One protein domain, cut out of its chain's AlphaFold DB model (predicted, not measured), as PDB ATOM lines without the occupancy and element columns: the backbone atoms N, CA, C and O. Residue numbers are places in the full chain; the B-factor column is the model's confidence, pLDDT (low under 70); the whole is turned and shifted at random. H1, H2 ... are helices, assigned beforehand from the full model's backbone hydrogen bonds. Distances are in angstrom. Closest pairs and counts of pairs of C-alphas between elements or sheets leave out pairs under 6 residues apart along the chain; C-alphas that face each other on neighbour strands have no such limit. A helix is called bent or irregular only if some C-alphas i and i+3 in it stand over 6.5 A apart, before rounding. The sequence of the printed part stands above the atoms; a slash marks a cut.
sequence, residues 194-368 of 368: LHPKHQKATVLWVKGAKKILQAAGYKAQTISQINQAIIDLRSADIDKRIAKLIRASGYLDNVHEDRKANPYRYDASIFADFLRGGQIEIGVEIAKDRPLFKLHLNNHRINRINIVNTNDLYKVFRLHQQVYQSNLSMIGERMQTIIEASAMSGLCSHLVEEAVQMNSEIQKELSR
ATOM      1  N   LEU A 194      -4.134   9.481 -31.309       86.31
ATOM      2  CA  LEU A 194      -4.397  10.674 -32.133       86.31
ATOM      3  C   LEU A 194      -3.463  11.844 -31.809       86.31
ATOM      4  O   LEU A 194      -2.810  12.397 -32.691       86.31
ATOM      5  N   HIS A 195      -3.360  12.209 -30.529       86.19
ATOM      6  CA  HIS A 195      -2.532  13.341 -30.109       86.19
ATOM      7  C   HIS A 195      -1.038  13.125 -30.427       86.19
ATOM      8  O   HIS A 195      -0.450  13.981 -31.095       86.19
ATOM      9  N   PRO A 196      -0.417  11.974 -30.077       87.38
ATOM     10  CA  PRO A 196       0.938  11.652 -30.529       87.38
ATOM     11  C   PRO A 196       1.111  11.662 -32.054       87.38
ATOM     12  O   PRO A 196       2.166  12.062 -32.551       87.38
ATOM     13  N   LYS A 197       0.106  11.222 -32.816       90.00
ATOM     14  CA  LYS A 197       0.156  11.213 -34.282       90.00
ATOM     15  C   LYS A 197       0.161  12.629 -34.862       90.00
ATOM     16  O   LYS A 197       1.057  12.949 -35.645       90.00
ATOM     17  N   HIS A 198      -0.732  13.503 -34.401       89.38
ATOM     18  CA  HIS A 198      -0.754  14.918 -34.792       89.38
ATOM     19  C   HIS A 198       0.545  15.641 -34.401       89.38
ATOM     20  O   HIS A 198       1.088  16.439 -35.176       89.38
ATOM     21  N   GLN A 199       1.093  15.333 -33.219       90.00
ATOM     22  CA  GLN A 199       2.390  15.848 -32.788       90.00
ATOM     23  C   GLN A 199       3.500  15.435 -33.761       90.00
ATOM     24  O   GLN A 199       4.264  16.286 -34.220       90.00
ATOM     25  N   LYS A 200       3.585  14.145 -34.114       91.31
ATOM     26  CA  LYS A 200       4.588  13.627 -35.060       91.31
ATOM     27  C   LYS A 200       4.470  14.289 -36.433       91.31
ATOM     28  O   LYS A 200       5.492  14.718 -36.970       91.31
ATOM     29  N   ALA A 201       3.252  14.426 -36.960       93.50
ATOM     30  CA  ALA A 201       2.987  15.112 -38.223       93.50
ATOM     31  C   ALA A 201       3.492  16.565 -38.194       93.50
ATOM     32  O   ALA A 201       4.266  16.991 -39.054       93.50
ATOM     33  N   THR A 202       3.142  17.307 -37.140       94.00
ATOM     34  CA  THR A 202       3.558  18.707 -36.969       94.00
ATOM     35  C   THR A 202       5.079  18.837 -36.850       94.00
ATOM     36  O   THR A 202       5.712  19.631 -37.549       94.00
ATOM     37  N   VAL A 203       5.701  18.014 -36.000       93.38
ATOM     38  CA  VAL A 203       7.158  17.980 -35.805       93.38
ATOM     39  C   VAL A 203       7.891  17.676 -37.107       93.38
ATOM     40  O   VAL A 203       8.923  18.296 -37.379       93.38
ATOM     41  N   LEU A 204       7.376  16.749 -37.917       94.62
ATOM     42  CA  LEU A 204       8.000  16.331 -39.166       94.62
ATOM     43  C   LEU A 204       8.140  17.500 -40.148       94.62
ATOM     44  O   LEU A 204       9.256  17.788 -40.598       94.62
ATOM     45  N   TRP A 205       7.046  18.204 -40.455       96.50
ATOM     46  CA  TRP A 205       7.118  19.299 -41.423       96.50
ATOM     47  C   TRP A 205       7.884  20.501 -40.869       96.50
ATOM     48  O   TRP A 205       8.675  21.097 -41.602       96.50
ATOM     49  N   VAL A 206       7.741  20.819 -39.576       96.38
ATOM     50  CA  VAL A 206       8.463  21.936 -38.951       96.38
ATOM     51  C   VAL A 206       9.967  21.691 -38.943       96.38
ATOM     52  O   VAL A 206      10.735  22.579 -39.313       96.38
ATOM     53  N   LYS A 207      10.426  20.491 -38.556       95.31
ATOM     54  CA  LYS A 207      11.858  20.148 -38.602       95.31
ATOM     55  C   LYS A 207      12.399  20.251 -40.026       95.31
ATOM     56  O   LYS A 207      13.502  20.762 -40.220       95.31
ATOM     57  N   GLY A 208      11.634  19.798 -41.021       96.75
ATOM     58  CA  GLY A 208      12.002  19.950 -42.427       96.75
ATOM     59  C   GLY A 208      12.080  21.418 -42.864       96.75
ATOM     60  O   GLY A 208      13.073  21.819 -43.470       96.75
ATOM     61  N   ALA A 209      11.096  22.240 -42.491       97.81
ATOM     62  CA  ALA A 209      11.066  23.668 -42.800       97.81
ATOM     63  C   ALA A 209      12.261  24.410 -42.187       97.81
ATOM     64  O   ALA A 209      12.946  25.153 -42.886       97.81
ATOM     65  N   LYS A 210      12.592  24.135 -40.918       96.69
ATOM     66  CA  LYS A 210      13.778  24.695 -40.249       96.69
ATOM     67  C   LYS A 210      15.071  24.388 -41.003       96.69
ATOM     68  O   LYS A 210      15.899  25.278 -41.150       96.69
ATOM     69  N   LYS A 211      15.240  23.160 -41.508       97.06
ATOM     70  CA  LYS A 211      16.419  22.779 -42.307       97.06
ATOM     71  C   LYS A 211      16.491  23.550 -43.627       97.06
ATOM     72  O   LYS A 211      17.567  24.006 -43.997       97.06
ATOM     73  N   ILE A 212      15.358  23.707 -44.318       98.31
ATOM     74  CA  ILE A 212      15.279  24.486 -45.564       98.31
ATOM     75  C   ILE A 212      15.674  25.942 -45.303       98.31
ATOM     76  O   ILE A 212      16.530  26.475 -46.001       98.31
ATOM     77  N   LEU A 213      15.085  26.558 -44.278       97.75
ATOM     78  CA  LEU A 213      15.358  27.946 -43.912       97.75
ATOM     79  C   LEU A 213      16.807  28.142 -43.458       97.75
ATOM     80  O   LEU A 213      17.452  29.097 -43.880       97.75
ATOM     81  N   GLN A 214      17.355  27.204 -42.680       96.31
ATOM     82  CA  GLN A 214      18.748  27.258 -42.239       96.31
ATOM     83  C   GLN A 214      19.720  27.225 -43.422       96.31
ATOM     84  O   GLN A 214      20.687  27.983 -43.426       96.31
ATOM     85  N   ALA A 215      19.459  26.391 -44.435       96.81
ATOM     86  CA  ALA A 215      20.257  26.359 -45.662       96.81
ATOM     87  C   ALA A 215      20.164  27.670 -46.466       96.81
ATOM     88  O   ALA A 215      21.087  28.001 -47.200       96.81
ATOM     89  N   ALA A 216      19.080  28.431 -46.292       95.31
ATOM     90  CA  ALA A 216      18.896  29.771 -46.846       95.31
ATOM     91  C   ALA A 216      19.407  30.897 -45.917       95.31
ATOM     92  O   ALA A 216      19.131  32.067 -46.161       95.31
ATOM     93  N   GLY A 217      20.127  30.566 -44.837       94.94
ATOM     94  CA  GLY A 217      20.685  31.544 -43.899       94.94
ATOM     95  C   GLY A 217      19.708  32.066 -42.838       94.94
ATOM     96  O   GLY A 217      20.085  32.924 -42.044       94.94
ATOM     97  N   TYR A 218      18.485  31.533 -42.762       94.81
ATOM     98  CA  TYR A 218      17.464  31.968 -41.807       94.81
ATOM     99  C   TYR A 218      17.284  30.957 -40.668       94.81
ATOM    100  O   TYR A 218      17.017  29.774 -40.887       94.81
ATOM    101  N   LYS A 219      17.395  31.405 -39.413       93.06
ATOM    102  CA  LYS A 219      17.211  30.545 -38.231       93.06
ATOM    103  C   LYS A 219      15.822  30.747 -37.627       93.06
ATOM    104  O   LYS A 219      15.608  31.706 -36.900       93.06
ATOM    105  N   ALA A 220      14.916  29.800 -37.862       94.38
ATOM    106  CA  ALA A 220      13.578  29.787 -37.263       94.38
ATOM    107  C   ALA A 220      13.432  28.686 -36.196       94.38
ATOM    108  O   ALA A 220      14.030  27.610 -36.296       94.38
ATOM    109  N   GLN A 221      12.615  28.940 -35.176       92.62
ATOM    110  CA  GLN A 221      12.272  28.004 -34.102       92.62
ATOM    111  C   GLN A 221      10.782  27.664 -34.061       92.62
ATOM    112  O   GLN A 221      10.447  26.506 -33.821       92.62
ATOM    113  N   THR A 222       9.907  28.628 -34.322       95.12
ATOM    114  CA  THR A 222       8.452  28.482 -34.163       95.12
ATOM    115  C   THR A 222       7.750  28.508 -35.520       95.12
ATOM    116  O   THR A 222       8.344  28.896 -36.528       95.12
ATOM    117  N   ILE A 223       6.477  28.100 -35.569       94.62
ATOM    118  CA  ILE A 223       5.668  28.196 -36.800       94.62
ATOM    119  C   ILE A 223       5.542  29.658 -37.249       94.62
ATOM    120  O   ILE A 223       5.686  29.944 -38.434       94.62
ATOM    121  N   SER A 224       5.351  30.588 -36.306       93.44
ATOM    122  CA  SER A 224       5.286  32.026 -36.596       93.44
ATOM    123  C   SER A 224       6.575  32.533 -37.258       93.44
ATOM    124  O   SER A 224       6.527  33.159 -38.313       93.44
ATOM    125  N   GLN A 225       7.744  32.155 -36.729       95.94
ATOM    126  CA  GLN A 225       9.034  32.511 -37.333       95.94
ATOM    127  C   GLN A 225       9.253  31.862 -38.706       95.94
ATOM    128  O   GLN A 225       9.868  32.474 -39.571       95.94
ATOM    129  N   ILE A 226       8.758  30.639 -38.931       96.94
ATOM    130  CA  ILE A 226       8.796  30.004 -40.260       96.94
ATOM    131  C   ILE A 226       7.940  30.799 -41.252       96.94
ATOM    132  O   ILE A 226       8.392  31.075 -42.361       96.94
ATOM    133  N   ASN A 227       6.729  31.184 -40.851       95.44
ATOM    134  CA  ASN A 227       5.828  31.979 -41.680       95.44
ATOM    135  C   ASN A 227       6.439  33.349 -42.012       95.44
ATOM    136  O   ASN A 227       6.421  33.755 -43.173       95.44
ATOM    137  N   GLN A 228       7.037  34.022 -41.024       95.31
ATOM    138  CA  GLN A 228       7.730  35.293 -41.236       95.31
ATOM    139  C   GLN A 228       8.923  35.132 -42.186       95.31
ATOM    140  O   GLN A 228       9.057  35.898 -43.133       95.31
ATOM    141  N   ALA A 229       9.729  34.078 -42.016       96.88
ATOM    142  CA  ALA A 229      10.864  33.800 -42.894       96.88
ATOM    143  C   ALA A 229      10.453  33.629 -44.364       96.88
ATOM    144  O   ALA A 229      11.169  34.066 -45.260       96.88
ATOM    145  N   ILE A 230       9.307  32.994 -44.626       96.06
ATOM    146  CA  ILE A 230       8.778  32.831 -45.989       96.06
ATOM    147  C   ILE A 230       8.468  34.198 -46.613       96.06
ATOM    148  O   ILE A 230       8.819  34.428 -47.773       96.06
ATOM    149  N   ILE A 231       7.864  35.106 -45.839       95.00
ATOM    150  CA  ILE A 231       7.569  36.476 -46.274       95.00
ATOM    151  C   ILE A 231       8.865  37.257 -46.517       95.00
ATOM    152  O   ILE A 231       8.991  37.904 -47.556       95.00
ATOM    153  N   ASP A 232       9.817  37.184 -45.587       95.44
ATOM    154  CA  ASP A 232      11.075  37.936 -45.643       95.44
ATOM    155  C   ASP A 232      11.930  37.509 -46.844       95.44
ATOM    156  O   ASP A 232      12.466  38.347 -47.568       95.44
ATOM    157  N   LEU A 233      12.033  36.197 -47.083       95.19
ATOM    158  CA  LEU A 233      12.862  35.630 -48.147       95.19
ATOM    159  C   LEU A 233      12.244  35.782 -49.541       95.19
ATOM    160  O   LEU A 233      12.970  35.680 -50.529       95.19
ATOM    161  N   ARG A 234      10.918  35.962 -49.639       94.19
ATOM    162  CA  ARG A 234      10.171  36.108 -50.906       94.19
ATOM    163  C   ARG A 234      10.504  35.040 -51.956       94.19
ATOM    164  O   ARG A 234      10.491  35.297 -53.158       94.19
ATOM    165  N   SER A 235      10.810  33.822 -51.509       95.81
ATOM    166  CA  SER A 235      11.265  32.734 -52.377       95.81
ATOM    167  C   SER A 235      10.152  31.723 -52.640       95.81
ATOM    168  O   SER A 235       9.763  30.950 -51.760       95.81
ATOM    169  N   ALA A 236       9.678  31.685 -53.889       96.00
ATOM    170  CA  ALA A 236       8.656  30.736 -54.329       96.00
ATOM    171  C   ALA A 236       9.120  29.266 -54.236       96.00
ATOM    172  O   ALA A 236       8.299  28.378 -54.000       96.00
ATOM    173  N   ASP A 237      10.423  28.992 -54.394       97.50
ATOM    174  CA  ASP A 237      10.976  27.642 -54.208       97.50
ATOM    175  C   ASP A 237      10.885  27.197 -52.742       97.50
ATOM    176  O   ASP A 237      10.400  26.100 -52.453       97.50
ATOM    177  N   ILE A 238      11.289  28.067 -51.809       97.94
ATOM    178  CA  ILE A 238      11.237  27.776 -50.372       97.94
ATOM    179  C   ILE A 238       9.790  27.543 -49.930       97.94
ATOM    180  O   ILE A 238       9.513  26.515 -49.306       97.94
ATOM    181  N   ASP A 239       8.861  28.426 -50.313       98.38
ATOM    182  CA  ASP A 239       7.428  28.248 -50.046       98.38
ATOM    183  C   ASP A 239       6.919  26.906 -50.597       98.38
ATOM    184  O   ASP A 239       6.322  26.114 -49.866       98.38
ATOM    185  N   LYS A 240       7.228  26.580 -51.861       98.31
ATOM    186  CA  LYS A 240       6.814  25.316 -52.490       98.31
ATOM    187  C   LYS A 240       7.351  24.096 -51.740       98.31
ATOM    188  O   LYS A 240       6.617  23.119 -51.566       98.31
ATOM    189  N   ARG A 241       8.610  24.124 -51.300       98.56
ATOM    190  CA  ARG A 241       9.243  23.014 -50.571       98.56
ATOM    191  C   ARG A 241       8.646  22.841 -49.177       98.56
ATOM    192  O   ARG A 241       8.342  21.710 -48.802       98.56
ATOM    193  N   ILE A 242       8.407  23.930 -48.445       98.56
ATOM    194  CA  ILE A 242       7.747  23.878 -47.131       98.56
ATOM    195  C   ILE A 242       6.296  23.404 -47.283       98.56
ATOM    196  O   ILE A 242       5.866  22.494 -46.577       98.56
ATOM    197  N   ALA A 243       5.562  23.915 -48.271       98.50
ATOM    198  CA  ALA A 243       4.203  23.476 -48.567       98.50
ATOM    199  C   ALA A 243       4.129  21.982 -48.945       98.50
ATOM    200  O   ALA A 243       3.132  21.317 -48.660       98.50
ATOM    201  N   LYS A 244       5.170  21.425 -49.584       98.50
ATOM    202  CA  LYS A 244       5.267  19.979 -49.843       98.50
ATOM    203  C   LYS A 244       5.428  19.186 -48.543       98.50
ATOM    204  O   LYS A 244       4.778  18.156 -48.397       98.50
ATOM    205  N   LEU A 245       6.249  19.668 -47.609       98.38
ATOM    206  CA  LEU A 245       6.429  19.026 -46.302       98.38
ATOM    207  C   LEU A 245       5.134  19.015 -45.487       98.38
ATOM    208  O   LEU A 245       4.799  17.979 -44.925       98.38
ATOM    209  N   ILE A 246       4.393  20.129 -45.465       98.19
ATOM    210  CA  ILE A 246       3.101  20.212 -44.769       98.19
ATOM    211  C   ILE A 246       2.153  19.124 -45.291       98.19
ATOM    212  O   ILE A 246       1.684  18.302 -44.507       98.19
ATOM    213  N   ARG A 247       1.956  19.047 -46.615       97.75
ATOM    214  CA  ARG A 247       1.086  18.033 -47.239       97.75
ATOM    215  C   ARG A 247       1.542  16.600 -46.964       97.75
ATOM    216  O   ARG A 247       0.717  15.747 -46.680       97.75
ATOM    217  N   ALA A 248       2.845  16.335 -47.042       97.31
ATOM    218  CA  ALA A 248       3.385  14.985 -46.877       97.31
ATOM    219  C   ALA A 248       3.405  14.500 -45.417       97.31
ATOM    220  O   ALA A 248       3.625  13.319 -45.173       97.31
ATOM    221  N   SER A 249       3.235  15.403 -44.448       96.25
ATOM    222  CA  SER A 249       3.398  15.075 -43.031       96.25
ATOM    223  C   SER A 249       2.169  14.470 -42.355       96.25
ATOM    224  O   SER A 249       2.300  13.967 -41.245       96.25
ATOM    225  N   GLY A 250       0.996  14.547 -42.991       94.69
ATOM    226  CA  GLY A 250      -0.295  14.219 -42.373       94.69
ATOM    227  C   GLY A 250      -0.895  15.351 -41.527       94.69
ATOM    228  O   GLY A 250      -1.945  15.185 -40.926       94.69
ATOM    229  N   TYR A 251      -0.264  16.534 -41.489       94.56
ATOM    230  CA  TYR A 251      -0.731  17.689 -40.701       94.56
ATOM    231  C   TYR A 251      -2.146  18.171 -41.070       94.56
ATOM    232  O   TYR A 251      -2.813  18.809 -40.259       94.56
ATOM    233  N   LEU A 252      -2.595  17.884 -42.294       95.25
ATOM    234  CA  LEU A 252      -3.913  18.277 -42.797       95.25
ATOM    235  C   LEU A 252      -5.019  17.270 -42.438       95.25
ATOM    236  O   LEU A 252      -6.191  17.577 -42.640       95.25
ATOM    237  N   ASP A 253      -4.671  16.096 -41.907       92.31
ATOM    238  CA  ASP A 253      -5.601  14.966 -41.784       92.31
ATOM    239  C   ASP A 253      -6.345  14.933 -40.437       92.31
ATOM    240  O   ASP A 253      -7.265  14.135 -40.261       92.31
ATOM    241  N   ASN A 254      -6.001  15.825 -39.499       87.38
ATOM    242  CA  ASN A 254      -6.417  15.755 -38.093       87.38
ATOM    243  C   ASN A 254      -7.933  15.576 -37.884       87.38
ATOM    244  O   ASN A 254      -8.367  14.786 -37.047       87.38
ATOM    245  N   VAL A 255      -8.753  16.297 -38.653       91.06
ATOM    246  CA  VAL A 255     -10.221  16.253 -38.530       91.06
ATOM    247  C   VAL A 255     -10.783  14.907 -38.986       91.06
ATOM    248  O   VAL A 255     -11.710  14.377 -38.380       91.06
ATOM    249  N   HIS A 256     -10.214  14.320 -40.040       91.94
ATOM    250  CA  HIS A 256     -10.631  13.004 -40.524       91.94
ATOM    251  C   HIS A 256     -10.341  11.911 -39.499       91.94
ATOM    252  O   HIS A 256     -11.147  11.006 -39.291       91.94
ATOM    253  N   GLU A 257      -9.188  12.000 -38.843       91.56
ATOM    254  CA  GLU A 257      -8.793  11.046 -37.810       91.56
ATOM    255  C   GLU A 257      -9.658  11.169 -36.559       91.56
ATOM    256  O   GLU A 257     -10.053  10.153 -35.983       91.56
ATOM    257  N   ASP A 258     -10.025  12.395 -36.186       92.62
ATOM    258  CA  ASP A 258     -10.937  12.635 -35.078       92.62
ATOM    259  C   ASP A 258     -12.333  12.040 -35.332       92.62
ATOM    260  O   ASP A 258     -12.848  11.339 -34.459       92.62
ATOM    261  N   ARG A 259     -12.904  12.221 -36.534       93.50
ATOM    262  CA  ARG A 259     -14.197  11.609 -36.906       93.50
ATOM    263  C   ARG A 259     -14.185  10.091 -36.773       93.50
ATOM    264  O   ARG A 259     -15.143   9.506 -36.281       93.50
ATOM    265  N   LYS A 260     -13.090   9.449 -37.186       92.44
ATOM    266  CA  LYS A 260     -12.938   7.992 -37.071       92.44
ATOM    267  C   LYS A 260     -12.853   7.525 -35.624       92.44
ATOM    268  O   LYS A 260     -13.392   6.472 -35.304       92.44
ATOM    269  N   ALA A 261     -12.151   8.268 -34.774       90.06
ATOM    270  CA  ALA A 261     -11.956   7.883 -33.381       90.06
ATOM    271  C   ALA A 261     -13.163   8.211 -32.492       90.06
ATOM    272  O   ALA A 261     -13.382   7.531 -31.495       90.06
ATOM    273  N   ASN A 262     -13.933   9.246 -32.840       92.44
ATOM    274  CA  ASN A 262     -15.045   9.749 -32.036       92.44
ATOM    275  C   ASN A 262     -16.347   9.845 -32.853       92.44
ATOM    276  O   ASN A 262     -16.944  10.923 -32.901       92.44
ATOM    277  N   PRO A 263     -16.819   8.755 -33.490       94.75
ATOM    278  CA  PRO A 263     -17.964   8.808 -34.403       94.75
ATOM    279  C   PRO A 263     -19.241   9.321 -33.726       94.75
ATOM    280  O   PRO A 263     -20.017  10.033 -34.354       94.75
ATOM    281  N   TYR A 264     -19.415   9.051 -32.425       95.81
ATOM    282  CA  TYR A 264     -20.563   9.531 -31.652       95.81
ATOM    283  C   TYR A 264     -20.700  11.061 -31.650       95.81
ATOM    284  O   TYR A 264     -21.799  11.565 -31.482       95.81
ATOM    285  N   ARG A 265     -19.608  11.813 -31.850       96.44
ATOM    286  CA  ARG A 265     -19.633  13.288 -31.888       96.44
ATOM    287  C   ARG A 265     -20.087  13.856 -33.234       96.44
ATOM    288  O   ARG A 265     -20.168  15.073 -33.352       96.44
ATOM    289  N   TYR A 266     -20.337  12.999 -34.225       97.38
ATOM    290  CA  TYR A 266     -20.688  13.379 -35.597       97.38
ATOM    291  C   TYR A 266     -21.952  12.679 -36.114       97.38
ATOM    292  O   TYR A 266     -22.321  12.865 -37.271       97.38
ATOM    293  N   ASP A 267     -22.605  11.867 -35.283       97.69
ATOM    294  CA  ASP A 267     -23.849  11.172 -35.611       97.69
ATOM    295  C   ASP A 267     -24.880  11.453 -34.515       97.69
ATOM    296  O   ASP A 267     -24.690  11.078 -33.357       97.69
ATOM    297  N   ALA A 268     -25.970  12.133 -34.876       97.38
ATOM    298  CA  ALA A 268     -26.985  12.573 -33.920       97.38
ATOM    299  C   ALA A 268     -27.712  11.411 -33.232       97.38
ATOM    300  O   ALA A 268     -28.094  11.537 -32.069       97.38
ATOM    301  N   SER A 269     -27.866  10.268 -33.909       97.25
ATOM    302  CA  SER A 269     -28.530   9.098 -33.327       97.25
ATOM    303  C   SER A 269     -27.642   8.461 -32.265       97.25
ATOM    304  O   SER A 269     -28.089   8.264 -31.135       97.25
ATOM    305  N   ILE A 270     -26.363   8.238 -32.592       96.75
ATOM    306  CA  ILE A 270     -25.384   7.692 -31.641       96.75
ATOM    307  C   ILE A 270     -25.200   8.656 -30.461       96.75
ATOM    308  O   ILE A 270     -25.184   8.227 -29.308       96.75
ATOM    309  N   PHE A 271     -25.104   9.963 -30.723       97.31
ATOM    310  CA  PHE A 271     -25.008  10.969 -29.666       97.31
ATOM    311  C   PHE A 271     -26.225  10.924 -28.733       97.31
ATOM    312  O   PHE A 271     -26.068  10.931 -27.512       97.31
ATOM    313  N   ALA A 272     -27.439  10.852 -29.288       95.81
ATOM    314  CA  ALA A 272     -28.670  10.794 -28.505       95.81
ATOM    315  C   ALA A 272     -28.759   9.521 -27.646       95.81
ATOM    316  O   ALA A 272     -29.236   9.586 -26.513       95.81
ATOM    317  N   ASP A 273     -28.274   8.381 -28.147       95.69
ATOM    318  CA  ASP A 273     -28.183   7.142 -27.368       95.69
ATOM    319  C   ASP A 273     -27.242   7.298 -26.168       95.69
ATOM    320  O   ASP A 273     -27.628   6.985 -25.040       95.69
ATOM    321  N   PHE A 274     -26.051   7.862 -26.385       95.19
ATOM    322  CA  PHE A 274     -25.080   8.110 -25.314       95.19
ATOM    323  C   PHE A 274     -25.620   9.096 -24.274       95.19
ATOM    324  O   PHE A 274     -25.401   8.929 -23.072       95.19
ATOM    325  N   LEU A 275     -26.348  10.118 -24.732       93.50
ATOM    326  CA  LEU A 275     -26.975  11.110 -23.869       93.50
ATOM    327  C   LEU A 275     -28.072  10.484 -22.999       93.50
ATOM    328  O   LEU A 275     -28.069  10.675 -21.783       93.50
ATOM    329  N   ARG A 276     -28.979   9.690 -23.587       93.50
ATOM    330  CA  ARG A 276     -30.028   8.966 -22.841       93.50
ATOM    331  C   ARG A 276     -29.451   7.946 -21.864       93.50
ATOM    332  O   ARG A 276     -30.013   7.751 -20.791       93.50
ATOM    333  N   GLY A 277     -28.338   7.316 -22.230       92.50
ATOM    334  CA  GLY A 277     -27.599   6.391 -21.373       92.50
ATOM    335  C   GLY A 277     -26.811   7.064 -20.244       92.50
ATOM    336  O   GLY A 277     -26.219   6.358 -19.434       92.50
ATOM    337  N   GLY A 278     -26.765   8.403 -20.187       90.62
ATOM    338  CA  GLY A 278     -25.997   9.149 -19.185       90.62
ATOM    339  C   GLY A 278     -24.477   9.048 -19.355       90.62
ATOM    340  O   GLY A 278     -23.732   9.367 -18.431       90.62
ATOM    341  N   GLN A 279     -23.998   8.599 -20.519       92.25
ATOM    342  CA  GLN A 279     -22.569   8.433 -20.812       92.25
ATOM    343  C   GLN A 279     -21.894   9.762 -21.167       92.25
ATOM    344  O   GLN A 279     -20.673   9.891 -21.070       92.25
ATOM    345  N   ILE A 280     -22.684  10.742 -21.607       93.12
ATOM    346  CA  ILE A 280     -22.236  12.090 -21.951       93.12
ATOM    347  C   ILE A 280     -23.204  13.129 -21.395       93.12
ATOM    348  O   ILE A 280     -24.386  12.860 -21.190       93.12
ATOM    349  N   GLU A 281     -22.699  14.345 -21.223       93.12
ATOM    350  CA  GLU A 281     -23.481  15.511 -20.828       93.12
ATOM    351  C   GLU A 281     -23.241  16.639 -21.838       93.12
ATOM    352  O   GLU A 281     -22.094  16.948 -22.172       93.12
ATOM    353  N   ILE A 282     -24.316  17.283 -22.307       93.31
ATOM    354  CA  ILE A 282     -24.236  18.376 -23.294       93.31
ATOM    355  C   ILE A 282     -23.308  19.495 -22.804       93.31
ATOM    356  O   ILE A 282     -22.462  19.964 -23.563       93.31
ATOM    357  N   GLY A 283     -23.428  19.897 -21.534       92.44
ATOM    358  CA  GLY A 283     -22.603  20.961 -20.960       92.44
ATOM    359  C   GLY A 283     -21.111  20.639 -21.018       92.44
ATOM    360  O   GLY A 283     -20.302  21.499 -21.373       92.44
ATOM    361  N   VAL A 284     -20.748  19.380 -20.758       91.12
ATOM    362  CA  VAL A 284     -19.367  18.889 -20.840       91.12
ATOM    363  C   VAL A 284     -18.870  18.865 -22.287       91.12
ATOM    364  O   VAL A 284     -17.743  19.283 -22.547       91.12
ATOM    365  N   GLU A 285     -19.686  18.415 -23.242       93.88
ATOM    366  CA  GLU A 285     -19.304  18.395 -24.663       93.88
ATOM    367  C   GLU A 285     -19.113  19.806 -25.239       93.88
ATOM    368  O   GLU A 285     -18.106  20.065 -25.901       93.88
ATOM    369  N   ILE A 286     -20.000  20.752 -24.915       94.19
ATOM    370  CA  ILE A 286     -19.853  22.159 -25.320       94.19
ATOM    371  C   ILE A 286     -18.619  22.788 -24.665       94.19
ATOM    372  O   ILE A 286     -17.845  23.482 -25.331       94.19
ATOM    373  N   ALA A 287     -18.381  22.519 -23.377       91.25
ATOM    374  CA  ALA A 287     -17.221  23.050 -22.666       91.25
ATOM    375  C   ALA A 287     -15.884  22.611 -23.293       91.25
ATOM    376  O   ALA A 287     -14.929  23.390 -23.270       91.25
ATOM    377  N   LYS A 288     -15.818  21.412 -23.898       89.81
ATOM    378  CA  LYS A 288     -14.638  20.937 -24.646       89.81
ATOM    379  C   LYS A 288     -14.369  21.774 -25.901       89.81
ATOM    380  O   LYS A 288     -13.213  22.080 -26.189       89.81
ATOM    381  N   ASP A 289     -15.410  22.149 -26.645       93.81
ATOM    382  CA  ASP A 289     -15.260  22.823 -27.942       93.81
ATOM    383  C   ASP A 289     -15.224  24.360 -27.836       93.81
ATOM    384  O   ASP A 289     -14.600  25.014 -28.672       93.81
ATOM    385  N   ARG A 290     -15.806  24.962 -26.790       92.56
ATOM    386  CA  ARG A 290     -15.828  26.422 -26.567       92.56
ATOM    387  C   ARG A 290     -14.449  27.110 -26.673       92.56
ATOM    388  O   ARG A 290     -14.349  28.113 -27.390       92.56
ATOM    389  N   PRO A 291     -13.376  26.656 -25.991       90.12
ATOM    390  CA  PRO A 291     -12.058  27.282 -26.131       90.12
ATOM    391  C   PRO A 291     -11.441  27.049 -27.520       90.12
ATOM    392  O   PRO A 291     -10.807  27.955 -28.067       90.12
ATOM    393  N   LEU A 292     -11.672  25.878 -28.125       91.62
ATOM    394  CA  LEU A 292     -11.175  25.542 -29.463       91.62
ATOM    395  C   LEU A 292     -11.840  26.399 -30.543       91.62
ATOM    396  O   LEU A 292     -11.165  26.860 -31.461       91.62
ATOM    397  N   PHE A 293     -13.137  26.672 -30.400       95.38
ATOM    398  CA  PHE A 293     -13.883  27.560 -31.279       95.38
ATOM    399  C   PHE A 293     -13.254  28.950 -31.313       95.38
ATOM    400  O   PHE A 293     -12.866  29.421 -32.381       95.38
ATOM    401  N   LYS A 294     -13.058  29.573 -30.142       93.19
ATOM    402  CA  LYS A 294     -12.432  30.900 -30.041       93.19
ATOM    403  C   LYS A 294     -11.032  30.916 -30.664       93.19
ATOM    404  O   LYS A 294     -10.706  31.830 -31.421       93.19
ATOM    405  N   LEU A 295     -10.222  29.894 -30.379       91.06
ATOM    406  CA  LEU A 295      -8.864  29.762 -30.907       91.06
ATOM    407  C   LEU A 295      -8.849  29.639 -32.436       91.06
ATOM    408  O   LEU A 295      -8.150  30.393 -33.116       91.06
ATOM    409  N   HIS A 296      -9.603  28.690 -32.991       94.75
ATOM    410  CA  HIS A 296      -9.597  28.424 -34.427       94.75
ATOM    411  C   HIS A 296     -10.264  29.539 -35.223       94.75
ATOM    412  O   HIS A 296      -9.788  29.858 -36.310       94.75
ATOM    413  N   LEU A 297     -11.276  30.200 -34.658       96.12
ATOM    414  CA  LEU A 297     -11.897  31.375 -35.256       96.12
ATOM    415  C   LEU A 297     -10.904  32.533 -35.373       96.12
ATOM    416  O   LEU A 297     -10.779  33.149 -36.433       96.12
ATOM    417  N   ASN A 298     -10.154  32.806 -34.305       95.00
ATOM    418  CA  ASN A 298      -9.121  33.834 -34.320       95.00
ATOM    419  C   ASN A 298      -8.000  33.497 -35.318       95.00
ATOM    420  O   ASN A 298      -7.636  34.332 -36.146       95.00
ATOM    421  N   ASN A 299      -7.502  32.256 -35.303       94.44
ATOM    422  CA  ASN A 299      -6.459  31.807 -36.228       94.44
ATOM    423  C   ASN A 299      -6.912  31.878 -37.693       94.44
ATOM    424  O   ASN A 299      -6.144  32.318 -38.549       94.44
ATOM    425  N   HIS A 300      -8.165  31.506 -37.975       96.56
ATOM    426  CA  HIS A 300      -8.782  31.637 -39.293       96.56
ATOM    427  C   HIS A 300      -8.776  33.095 -39.766       96.56
ATOM    428  O   HIS A 300      -8.266  33.393 -40.844       96.56
ATOM    429  N   ARG A 301      -9.281  34.018 -38.939       96.31
ATOM    430  CA  ARG A 301      -9.357  35.450 -39.271       96.31
ATOM    431  C   ARG A 301      -7.972  36.064 -39.497       96.31
ATOM    432  O   ARG A 301      -7.752  36.710 -40.520       96.31
ATOM    433  N   ILE A 302      -7.020  35.813 -38.596       94.81
ATOM    434  CA  ILE A 302      -5.642  36.316 -38.718       94.81
ATOM    435  C   ILE A 302      -4.977  35.779 -39.987       94.81
ATOM    436  O   ILE A 302      -4.346  36.528 -40.732       94.81
ATOM    437  N   ASN A 303      -5.125  34.487 -40.272       95.88
ATOM    438  CA  ASN A 303      -4.471  33.893 -41.427       95.88
ATOM    439  C   ASN A 303      -5.078  34.367 -42.758       95.88
ATOM    440  O   ASN A 303      -4.335  34.563 -43.718       95.88
ATOM    441  N   ARG A 304      -6.384  34.652 -42.809       95.38
ATOM    442  CA  ARG A 304      -6.996  35.338 -43.959       95.38
ATOM    443  C   ARG A 304      -6.393  36.714 -44.199       95.38
ATOM    444  O   ARG A 304      -6.076  37.039 -45.340       95.38
ATOM    445  N   ILE A 305      -6.196  37.499 -43.139       94.69
ATOM    446  CA  ILE A 305      -5.527  38.803 -43.236       94.69
ATOM    447  C   ILE A 305      -4.109  38.623 -43.791       94.69
ATOM    448  O   ILE A 305      -3.714  39.356 -44.693       94.69
ATOM    449  N   ASN A 306      -3.367  37.608 -43.337       93.69
ATOM    450  CA  ASN A 306      -2.036  37.309 -43.876       93.69
ATOM    451  C   ASN A 306      -2.069  36.945 -45.367       93.69
ATOM    452  O   ASN A 306      -1.209  37.400 -46.119       93.69
ATOM    453  N   ILE A 307      -3.058  36.168 -45.822       95.44
ATOM    454  CA  ILE A 307      -3.238  35.853 -47.249       95.44
ATOM    455  C   ILE A 307      -3.469  37.137 -48.052       95.44
ATOM    456  O   ILE A 307      -2.781  37.361 -49.043       95.44
ATOM    457  N   VAL A 308      -4.373  38.010 -47.599       95.56
ATOM    458  CA  VAL A 308      -4.657  39.288 -48.273       95.56
ATOM    459  C   VAL A 308      -3.417  40.184 -48.299       95.56
ATOM    460  O   VAL A 308      -3.012  40.635 -49.364       95.56
ATOM    461  N   ASN A 309      -2.751  40.371 -47.158       94.06
ATOM    462  CA  ASN A 309      -1.556  41.216 -47.041       94.06
ATOM    463  C   ASN A 309      -0.368  40.703 -47.867       94.06
ATOM    464  O   ASN A 309       0.537  41.468 -48.196       94.06
ATOM    465  N   THR A 310      -0.354  39.410 -48.190       93.38
ATOM    466  CA  THR A 310       0.667  38.794 -49.045       93.38
ATOM    467  C   THR A 310       0.205  38.607 -50.490       93.38
ATOM    468  O   THR A 310       0.913  37.964 -51.261       93.38
ATOM    469  N   ASN A 311      -0.947  39.175 -50.876       94.69
ATOM    470  CA  ASN A 311      -1.565  39.028 -52.199       94.69
ATOM    471  C   ASN A 311      -1.705  37.556 -52.641       94.69
ATOM    472  O   ASN A 311      -1.472  37.229 -53.803       94.69
ATOM    473  N   ASP A 312      -2.016  36.660 -51.698       93.31
ATOM    474  CA  ASP A 312      -2.110  35.201 -51.886       93.31
ATOM    475  C   ASP A 312      -0.871  34.559 -52.553       93.31
ATOM    476  O   ASP A 312      -0.940  33.545 -53.256       93.31
ATOM    477  N   LEU A 313       0.311  35.144 -52.333       94.44
ATOM    478  CA  LEU A 313       1.533  34.693 -52.994       94.44
ATOM    479  C   LEU A 313       2.014  33.323 -52.482       94.44
ATOM    480  O   LEU A 313       2.539  32.517 -53.254       94.44
ATOM    481  N   TYR A 314       1.838  33.043 -51.189       96.88
ATOM    482  CA  TYR A 314       2.481  31.908 -50.519       96.88
ATOM    483  C   TYR A 314       1.515  30.749 -50.254       96.88
ATOM    484  O   TYR A 314       0.478  30.885 -49.600       96.88
ATOM    485  N   LYS A 315       1.878  29.552 -50.723       97.56
ATOM    486  CA  LYS A 315       1.088  28.323 -50.561       97.56
ATOM    487  C   LYS A 315       0.981  27.890 -49.105       97.56
ATOM    488  O   LYS A 315      -0.018  27.273 -48.748       97.56
ATOM    489  N   VAL A 316       1.984  28.183 -48.278       97.62
ATOM    490  CA  VAL A 316       1.957  27.830 -46.852       97.62
ATOM    491  C   VAL A 316       0.776  28.484 -46.127       97.62
ATOM    492  O   VAL A 316       0.085  27.790 -45.383       97.62
ATOM    493  N   PHE A 317       0.458  29.755 -46.400       97.44
ATOM    494  CA  PHE A 317      -0.698  30.411 -45.772       97.44
ATOM    495  C   PHE A 317      -2.031  29.790 -46.197       97.44
ATOM    496  O   PHE A 317      -2.912  29.629 -45.355       97.44
ATOM    497  N   ARG A 318      -2.166  29.344 -47.453       97.06
ATOM    498  CA  ARG A 318      -3.352  28.592 -47.907       97.06
ATOM    499  C   ARG A 318      -3.502  27.243 -47.206       97.06
ATOM    500  O   ARG A 318      -4.614  26.844 -46.880       97.06
ATOM    501  N   LEU A 319      -2.399  26.549 -46.935       97.75
ATOM    502  CA  LEU A 319      -2.442  25.283 -46.197       97.75
ATOM    503  C   LEU A 319      -2.803  25.490 -44.722       97.75
ATOM    504  O   LEU A 319      -3.602  24.730 -44.185       97.75
ATOM    505  N   HIS A 320      -2.281  26.537 -44.078       96.44
ATOM    506  CA  HIS A 320      -2.727  26.912 -42.730       96.44
ATOM    507  C   HIS A 320      -4.213  27.274 -42.720       96.44
ATOM    508  O   HIS A 320      -4.942  26.831 -41.836       96.44
ATOM    509  N   GLN A 321      -4.680  27.996 -43.742       96.50
ATOM    510  CA  GLN A 321      -6.093  28.338 -43.901       96.50
ATOM    511  C   GLN A 321      -6.969  27.091 -43.976       96.50
ATOM    512  O   GLN A 321      -7.969  27.010 -43.268       96.50
ATOM    513  N   GLN A 322      -6.556  26.102 -44.772       96.50
ATOM    514  CA  GLN A 322      -7.249  24.823 -44.895       96.50
ATOM    515  C   GLN A 322      -7.376  24.109 -43.541       96.50
ATOM    516  O   GLN A 322      -8.442  23.583 -43.229       96.50
ATOM    517  N   VAL A 323      -6.324  24.114 -42.714       95.75
ATOM    518  CA  VAL A 323      -6.374  23.521 -41.365       95.75
ATOM    519  C   VAL A 323      -7.359  24.266 -40.473       95.75
ATOM    520  O   VAL A 323      -8.193  23.635 -39.825       95.75
ATOM    521  N   TYR A 324      -7.312  25.600 -40.451       95.88
ATOM    522  CA  TYR A 324      -8.218  26.387 -39.610       95.88
ATOM    523  C   TYR A 324      -9.681  26.249 -40.040       95.88
ATOM    524  O   TYR A 324     -10.547  26.109 -39.182       95.88
ATOM    525  N   GLN A 325      -9.950  26.207 -41.347       96.06
ATOM    526  CA  GLN A 325     -11.282  25.930 -41.890       96.06
ATOM    527  C   GLN A 325     -11.765  24.529 -41.520       96.06
ATOM    528  O   GLN A 325     -12.892  24.376 -41.062       96.06
ATOM    529  N   SER A 326     -10.902  23.518 -41.653       96.25
ATOM    530  CA  SER A 326     -11.249  22.138 -41.300       96.25
ATOM    531  C   SER A 326     -11.589  22.019 -39.813       96.25
ATOM    532  O   SER A 326     -12.603  21.421 -39.464       96.25
ATOM    533  N   ASN A 327     -10.792  22.635 -38.933       96.12
ATOM    534  CA  ASN A 327     -11.049  22.623 -37.491       96.12
ATOM    535  C   ASN A 327     -12.345  23.361 -37.120       96.12
ATOM    536  O   ASN A 327     -13.070  22.908 -36.239       96.12
ATOM    537  N   LEU A 328     -12.657  24.480 -37.784       97.19
ATOM    538  CA  LEU A 328     -13.928  25.184 -37.583       97.19
ATOM    539  C   LEU A 328     -15.119  24.354 -38.074       97.19
ATOM    540  O   LEU A 328     -16.093  24.226 -37.340       97.19
ATOM    541  N   SER A 329     -15.023  23.744 -39.260       96.81
ATOM    542  CA  SER A 329     -16.055  22.838 -39.793       96.81
ATOM    543  C   SER A 329     -16.323  21.683 -38.837       96.81
ATOM    544  O   SER A 329     -17.472  21.403 -38.523       96.81
ATOM    545  N   MET A 330     -15.263  21.069 -38.306       97.00
ATOM    546  CA  MET A 330     -15.361  19.998 -37.318       97.00
ATOM    547  C   MET A 330     -16.165  20.426 -36.084       97.00
ATOM    548  O   MET A 330     -17.026  19.683 -35.623       97.00
ATOM    549  N   ILE A 331     -15.901  21.620 -35.545       97.56
ATOM    550  CA  ILE A 331     -16.655  22.143 -34.399       97.56
ATOM    551  C   ILE A 331     -18.111  22.411 -34.796       97.56
ATOM    552  O   ILE A 331     -19.011  22.051 -34.045       97.56
ATOM    553  N   GLY A 332     -18.354  22.993 -35.974       97.94
ATOM    554  CA  GLY A 332     -19.706  23.233 -36.486       97.94
ATOM    555  C   GLY A 332     -20.519  21.944 -36.624       97.94
ATOM    556  O   GLY A 332     -21.650  21.884 -36.153       97.94
ATOM    557  N   GLU A 333     -19.918  20.887 -37.173       97.62
ATOM    558  CA  GLU A 333     -20.526  19.554 -37.270       97.62
ATOM    559  C   GLU A 333     -20.887  18.992 -35.892       97.62
ATOM    560  O   GLU A 333     -22.012  18.544 -35.697       97.62
ATOM    561  N   ARG A 334     -19.986  19.088 -34.908       97.81
ATOM    562  CA  ARG A 334     -20.268  18.642 -33.533       97.81
ATOM    563  C   ARG A 334     -21.405  19.430 -32.886       97.81
ATOM    564  O   ARG A 334     -22.256  18.845 -32.223       97.81
ATOM    565  N   MET A 335     -21.443  20.752 -33.080       98.19
ATOM    566  CA  MET A 335     -22.549  21.577 -32.585       98.19
ATOM    567  C   MET A 335     -23.863  21.190 -33.267       98.19
ATOM    568  O   MET A 335     -24.883  21.072 -32.594       98.19
ATOM    569  N   GLN A 336     -23.836  20.922 -34.575       98.12
ATOM    570  CA  GLN A 336     -24.994  20.436 -35.322       98.12
ATOM    571  C   GLN A 336     -25.492  19.087 -34.782       98.12
ATOM    572  O   GLN A 336     -26.685  18.939 -34.525       98.12
ATOM    573  N   THR A 337     -24.585  18.145 -34.511       98.12
ATOM    574  CA  THR A 337     -24.907  16.861 -33.871       98.12
ATOM    575  C   THR A 337     -25.579  17.055 -32.511       98.12
ATOM    576  O   THR A 337     -26.595  16.419 -32.242       98.12
ATOM    577  N   ILE A 338     -25.069  17.960 -31.665       97.25
ATOM    578  CA  ILE A 338     -25.683  18.281 -30.364       97.25
ATOM    579  C   ILE A 338     -27.101  18.836 -30.544       97.25
ATOM    580  O   ILE A 338     -28.012  18.423 -29.822       97.25
ATOM    581  N   ILE A 339     -27.304  19.754 -31.492       97.31
ATOM    582  CA  ILE A 339     -28.609  20.373 -31.770       97.31
ATOM    583  C   ILE A 339     -29.628  19.309 -32.199       97.31
ATOM    584  O   ILE A 339     -30.714  19.225 -31.626       97.31
ATOM    585  N   GLU A 340     -29.262  18.464 -33.164       97.25
ATOM    586  CA  GLU A 340     -30.127  17.399 -33.684       97.25
ATOM    587  C   GLU A 340     -30.448  16.348 -32.617       97.25
ATOM    588  O   GLU A 340     -31.616  16.023 -32.399       97.25
ATOM    589  N   ALA A 341     -29.440  15.871 -31.885       96.25
ATOM    590  CA  ALA A 341     -29.625  14.882 -30.827       96.25
ATOM    591  C   ALA A 341     -30.486  15.410 -29.666       96.25
ATOM    592  O   ALA A 341     -31.280  14.665 -29.079       96.25
ATOM    593  N   SER A 342     -30.363  16.705 -29.350       93.88
ATOM    594  CA  SER A 342     -31.201  17.369 -28.345       93.88
ATOM    595  C   SER A 342     -32.656  17.435 -28.801       93.88
ATOM    596  O   SER A 342     -33.547  17.086 -28.027       93.88
ATOM    597  N   ALA A 343     -32.898  17.781 -30.071       93.06
ATOM    598  CA  ALA A 343     -34.239  17.778 -30.654       93.06
ATOM    599  C   ALA A 343     -34.868  16.373 -30.637       93.06
ATOM    600  O   ALA A 343     -36.013  16.221 -30.213       93.06
ATOM    601  N   MET A 344     -34.107  15.335 -31.004       92.56
ATOM    602  CA  MET A 344     -34.548  13.932 -30.941       92.56
ATOM    603  C   MET A 344     -34.901  13.479 -29.520       92.56
ATOM    604  O   MET A 344     -35.757  12.616 -29.337       92.56
ATOM    605  N   SER A 345     -34.232  14.042 -28.514       88.94
ATOM    606  CA  SER A 345     -34.421  13.689 -27.103       88.94
ATOM    607  C   SER A 345     -35.422  14.600 -26.381       88.94
ATOM    608  O   SER A 345     -35.599  14.463 -25.174       88.94
ATOM    609  N   GLY A 346     -36.064  15.537 -27.091       86.88
ATOM    610  CA  GLY A 346     -37.000  16.501 -26.503       86.88
ATOM    611  C   GLY A 346     -36.349  17.482 -25.522       86.88
ATOM    612  O   GLY A 346     -37.030  18.030 -24.656       86.88
ATOM    613  N   LEU A 347     -35.034  17.693 -25.622       85.19
ATOM    614  CA  LEU A 347     -34.278  18.568 -24.733       85.19
ATOM    615  C   LEU A 347     -34.224  19.984 -25.307       85.19
ATOM    616  O   LEU A 347     -33.683  20.215 -26.387       85.19
ATOM    617  N   CYS A 348     -34.731  20.946 -24.540       75.56
ATOM    618  CA  CYS A 348     -34.557  22.370 -24.797       75.56
ATOM    619  C   CYS A 348     -33.843  22.991 -23.593       75.56
ATOM    620  O   CYS A 348     -34.326  22.902 -22.464       75.56
ATOM    621  N   SER A 349     -32.664  23.569 -23.814       80.88
ATOM    622  CA  SER A 349     -31.885  24.227 -22.762       80.88
ATOM    623  C   SER A 349     -31.052  25.370 -23.337       80.88
ATOM    624  O   SER A 349     -30.708  25.353 -24.517       80.88
ATOM    625  N   HIS A 350     -30.655  26.319 -22.484       86.81
ATOM    626  CA  HIS A 350     -29.726  27.402 -22.840       86.81
ATOM    627  C   HIS A 350     -28.400  26.891 -23.445       86.81
ATOM    628  O   HIS A 350     -27.750  27.590 -24.214       86.81
ATOM    629  N   LEU A 351     -28.000  25.652 -23.132       87.81
ATOM    630  CA  LEU A 351     -26.819  25.012 -23.716       87.81
ATOM    631  C   LEU A 351     -27.025  24.685 -25.203       87.81
ATOM    632  O   LEU A 351     -26.103  24.817 -26.002       87.81
ATOM    633  N   VAL A 352     -28.241  24.307 -25.603       91.12
ATOM    634  CA  VAL A 352     -28.577  24.095 -27.020       91.12
ATOM    635  C   VAL A 352     -28.548  25.426 -27.773       91.12
ATOM    636  O   VAL A 352     -28.042  25.482 -28.890       91.12
ATOM    637  N   GLU A 353     -29.006  26.516 -27.151       92.75
ATOM    638  CA  GLU A 353     -28.910  27.864 -27.730       92.75
ATOM    639  C   GLU A 353     -27.451  28.295 -27.945       92.75
ATOM    640  O   GLU A 353     -27.121  28.842 -28.998       92.75
ATOM    641  N   GLU A 354     -26.555  27.985 -27.000       94.88
ATOM    642  CA  GLU A 354     -25.116  28.220 -27.164       94.88
ATOM    643  C   GLU A 354     -24.551  27.438 -28.362       94.88
ATOM    644  O   GLU A 354     -23.833  28.011 -29.187       94.88
ATOM    645  N   ALA A 355     -24.913  26.158 -28.507       95.94
ATOM    646  CA  ALA A 355     -24.502  25.349 -29.654       95.94
ATOM    647  C   ALA A 355     -25.011  25.938 -30.984       95.94
ATOM    648  O   ALA A 355     -24.250  26.026 -31.952       95.94
ATOM    649  N   VAL A 356     -26.265  26.412 -31.027       96.75
ATOM    650  CA  VAL A 356     -26.845  27.106 -32.194       96.75
ATOM    651  C   VAL A 356     -26.060  28.372 -32.523       96.75
ATOM    652  O   VAL A 356     -25.709  28.591 -33.685       96.75
ATOM    653  N   GLN A 357     -25.749  29.196 -31.520       96.75
ATOM    654  CA  GLN A 357     -24.998  30.433 -31.713       96.75
ATOM    655  C   GLN A 357     -23.592  30.156 -32.258       96.75
ATOM    656  O   GLN A 357     -23.183  30.779 -33.241       96.75
ATOM    657  N   MET A 358     -22.870  29.205 -31.655       97.00
ATOM    658  CA  MET A 358     -21.540  28.800 -32.112       97.00
ATOM    659  C   MET A 358     -21.581  28.280 -33.551       97.00
ATOM    660  O   MET A 358     -20.794  28.729 -34.383       97.00
ATOM    661  N   ASN A 359     -22.521  27.385 -33.876       97.62
ATOM    662  CA  ASN A 359     -22.653  26.856 -35.231       97.62
ATOM    663  C   ASN A 359     -22.973  27.969 -36.242       97.62
ATOM    664  O   ASN A 359     -22.337  28.058 -37.289       97.62
ATOM    665  N   SER A 360     -23.898  28.872 -35.910       97.50
ATOM    666  CA  SER A 360     -24.255  30.008 -36.766       97.50
ATOM    667  C   SER A 360     -23.058  30.923 -37.051       97.50
ATOM    668  O   SER A 360     -22.827  31.300 -38.205       97.50
ATOM    669  N   GLU A 361     -22.252  31.246 -36.032       97.56
ATOM    670  CA  GLU A 361     -21.045  32.055 -36.225       97.56
ATOM    671  C   GLU A 361     -20.013  31.338 -37.110       97.56
ATOM    672  O   GLU A 361     -19.426  31.974 -37.988       97.56
ATOM    673  N   ILE A 362     -19.836  30.024 -36.937       97.56
ATOM    674  CA  ILE A 362     -18.950  29.209 -37.778       97.56
ATOM    675  C   ILE A 362     -19.405  29.244 -39.239       97.56
ATOM    676  O   ILE A 362     -18.599  29.571 -40.110       97.56
ATOM    677  N   GLN A 363     -20.683  28.967 -39.519       96.69
ATOM    678  CA  GLN A 363     -21.205  28.967 -40.891       96.69
ATOM    679  C   GLN A 363     -21.041  30.338 -41.555       96.69
ATOM    680  O   GLN A 363     -20.580  30.430 -42.693       96.69
ATOM    681  N   LYS A 364     -21.334  31.419 -40.820       96.44
ATOM    682  CA  LYS A 364     -21.143  32.795 -41.294       96.44
ATOM    683  C   LYS A 364     -19.681  33.116 -41.600       96.44
ATOM    684  O   LYS A 364     -19.395  33.876 -42.522       96.44
ATOM    685  N   GLU A 365     -18.750  32.615 -40.794       95.38
ATOM    686  CA  GLU A 365     -17.325  32.853 -41.009       95.38
ATOM    687  C   GLU A 365     -16.781  32.037 -42.190       95.38
ATOM    688  O   GLU A 365     -15.985  32.565 -42.963       95.38
ATOM    689  N   LEU A 366     -17.218  30.784 -42.348       93.88
ATOM    690  CA  LEU A 366     -16.790  29.901 -43.437       93.88
ATOM    691  C   LEU A 366     -17.396  30.284 -44.798       93.88
ATOM    692  O   LEU A 366     -16.805  29.964 -45.826       93.88
ATOM    693  N   SER A 367     -18.536  30.985 -44.822       91.75
ATOM    694  CA  SER A 367     -19.160  31.477 -46.060       91.75
ATOM    695  C   SER A 367     -18.522  32.752 -46.626       91.75
ATOM    696  O   SER A 367     -18.882  33.179 -47.722       91.75
ATOM    697  N   ARG A 368     -17.647  33.414 -45.862       85.75
ATOM    698  CA  ARG A 368     -16.892  34.602 -46.286       85.75
ATOM    699  C   ARG A 368     -15.600  34.193 -46.959       85.75
ATOM    700  O   ARG A 368     -15.126  34.980 -47.802       85.75
TER     701      ARG A 368
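AT A GLANCE: This is residues 194 to 368 of the 368 residues of an uncharacterized protein of Acidovorax avenae subsp. avenae (UniProt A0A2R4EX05). Look first for the long helix H7, with H6 and H8 packed along it to make a three-helix body; at H7's first residues, 315 to 319, a second group of three helices, H1, H2 and H3, joins through H3, their centres making a triangle. H5 packs on the other end of H7, at residues 337 to 344, and the short H4 lies between H1 and H7. The printed part has 175 residues with eight named helices, H1 to H8 in chain order, and no named strand; the class is all helix. It is elongated, spanning 61 by 31 by 19 A, and only just loose, close to compact, with a radius of gyration of the C-alphas of 19.0 A.

IN THESE COORDINATES: Find C-alpha 315 at (1.088, 28.323, -50.561); from there H7, residues 315 to 344, runs 43.2 A to C-alpha 344 at (-34.548, 13.932, -30.941). H6, residues 282 to 309, is 40.0 A long; it is irregular, with C-alphas 288 and 291 7.0 A apart, and has a kink of 30 degrees near residue 289. H8, residues 350 to 366, is 24.5 A long and ends at C-alpha 366 at (-16.790, 29.901, -43.437). H1, residues 194 to 215, is 32.2 A long. The shorter helices are H2, residues 223 to 233, H3, residues 236 to 248, H4, residues 254 to 261, and H5, residues 268 to 276.

HOW THE PARTS SIT: Begin at the hub, H7, which touches five other helices. It forms a helical hairpin with H6, at a shallow tilt of 28 degrees, closest at the C-alphas of His 300 and Tyr 324, 5.3 A apart. It forms another with H8, at 31 degrees, closest at the C-alphas of Gly 332 and Asn 359, 4.8 A apart. H7 touches H3 with residues 315 to 319 alone, the C-alphas of Ala 243 and Val 316 being closest at 5.2 A. H3 touches H1, opposite ways at a shallow tilt of 20 degrees, with the C-alphas of Trp 205 and Leu 245 closest at 4.9 A. H1 touches H2 with residues 206 to 213 alone, closest at the C-alphas of Val 206 and Ile 223, 7.2 A apart. H1, H2, H3, H6, H7 and H8 form a bundle, a set of helices side by side. H5 touches H7 at a steep tilt of 55 degrees, closest at the C-alphas of Ala 268 and Ala 341, 4.7 A apart. H4 only just touches H7, with 3 pairs of C-alphas within 8 A, closest at Val 255 and Met 330, 6.5 A apart. H1 and H7 are apart. Every O i to N i+4 pair is within hydrogen-bond range in H1, H2, H3, H4, H5, H7 and H8; in H6 it is 22 of 24.

THE WHOLE: Look for the C-alphas of Gly 217 and Gly 346, the two farthest apart, at 62.1 A. The printed part has no cut, and no link is long. No printed residue has a pLDDT under 70, and the mean of the printed part is 94.5.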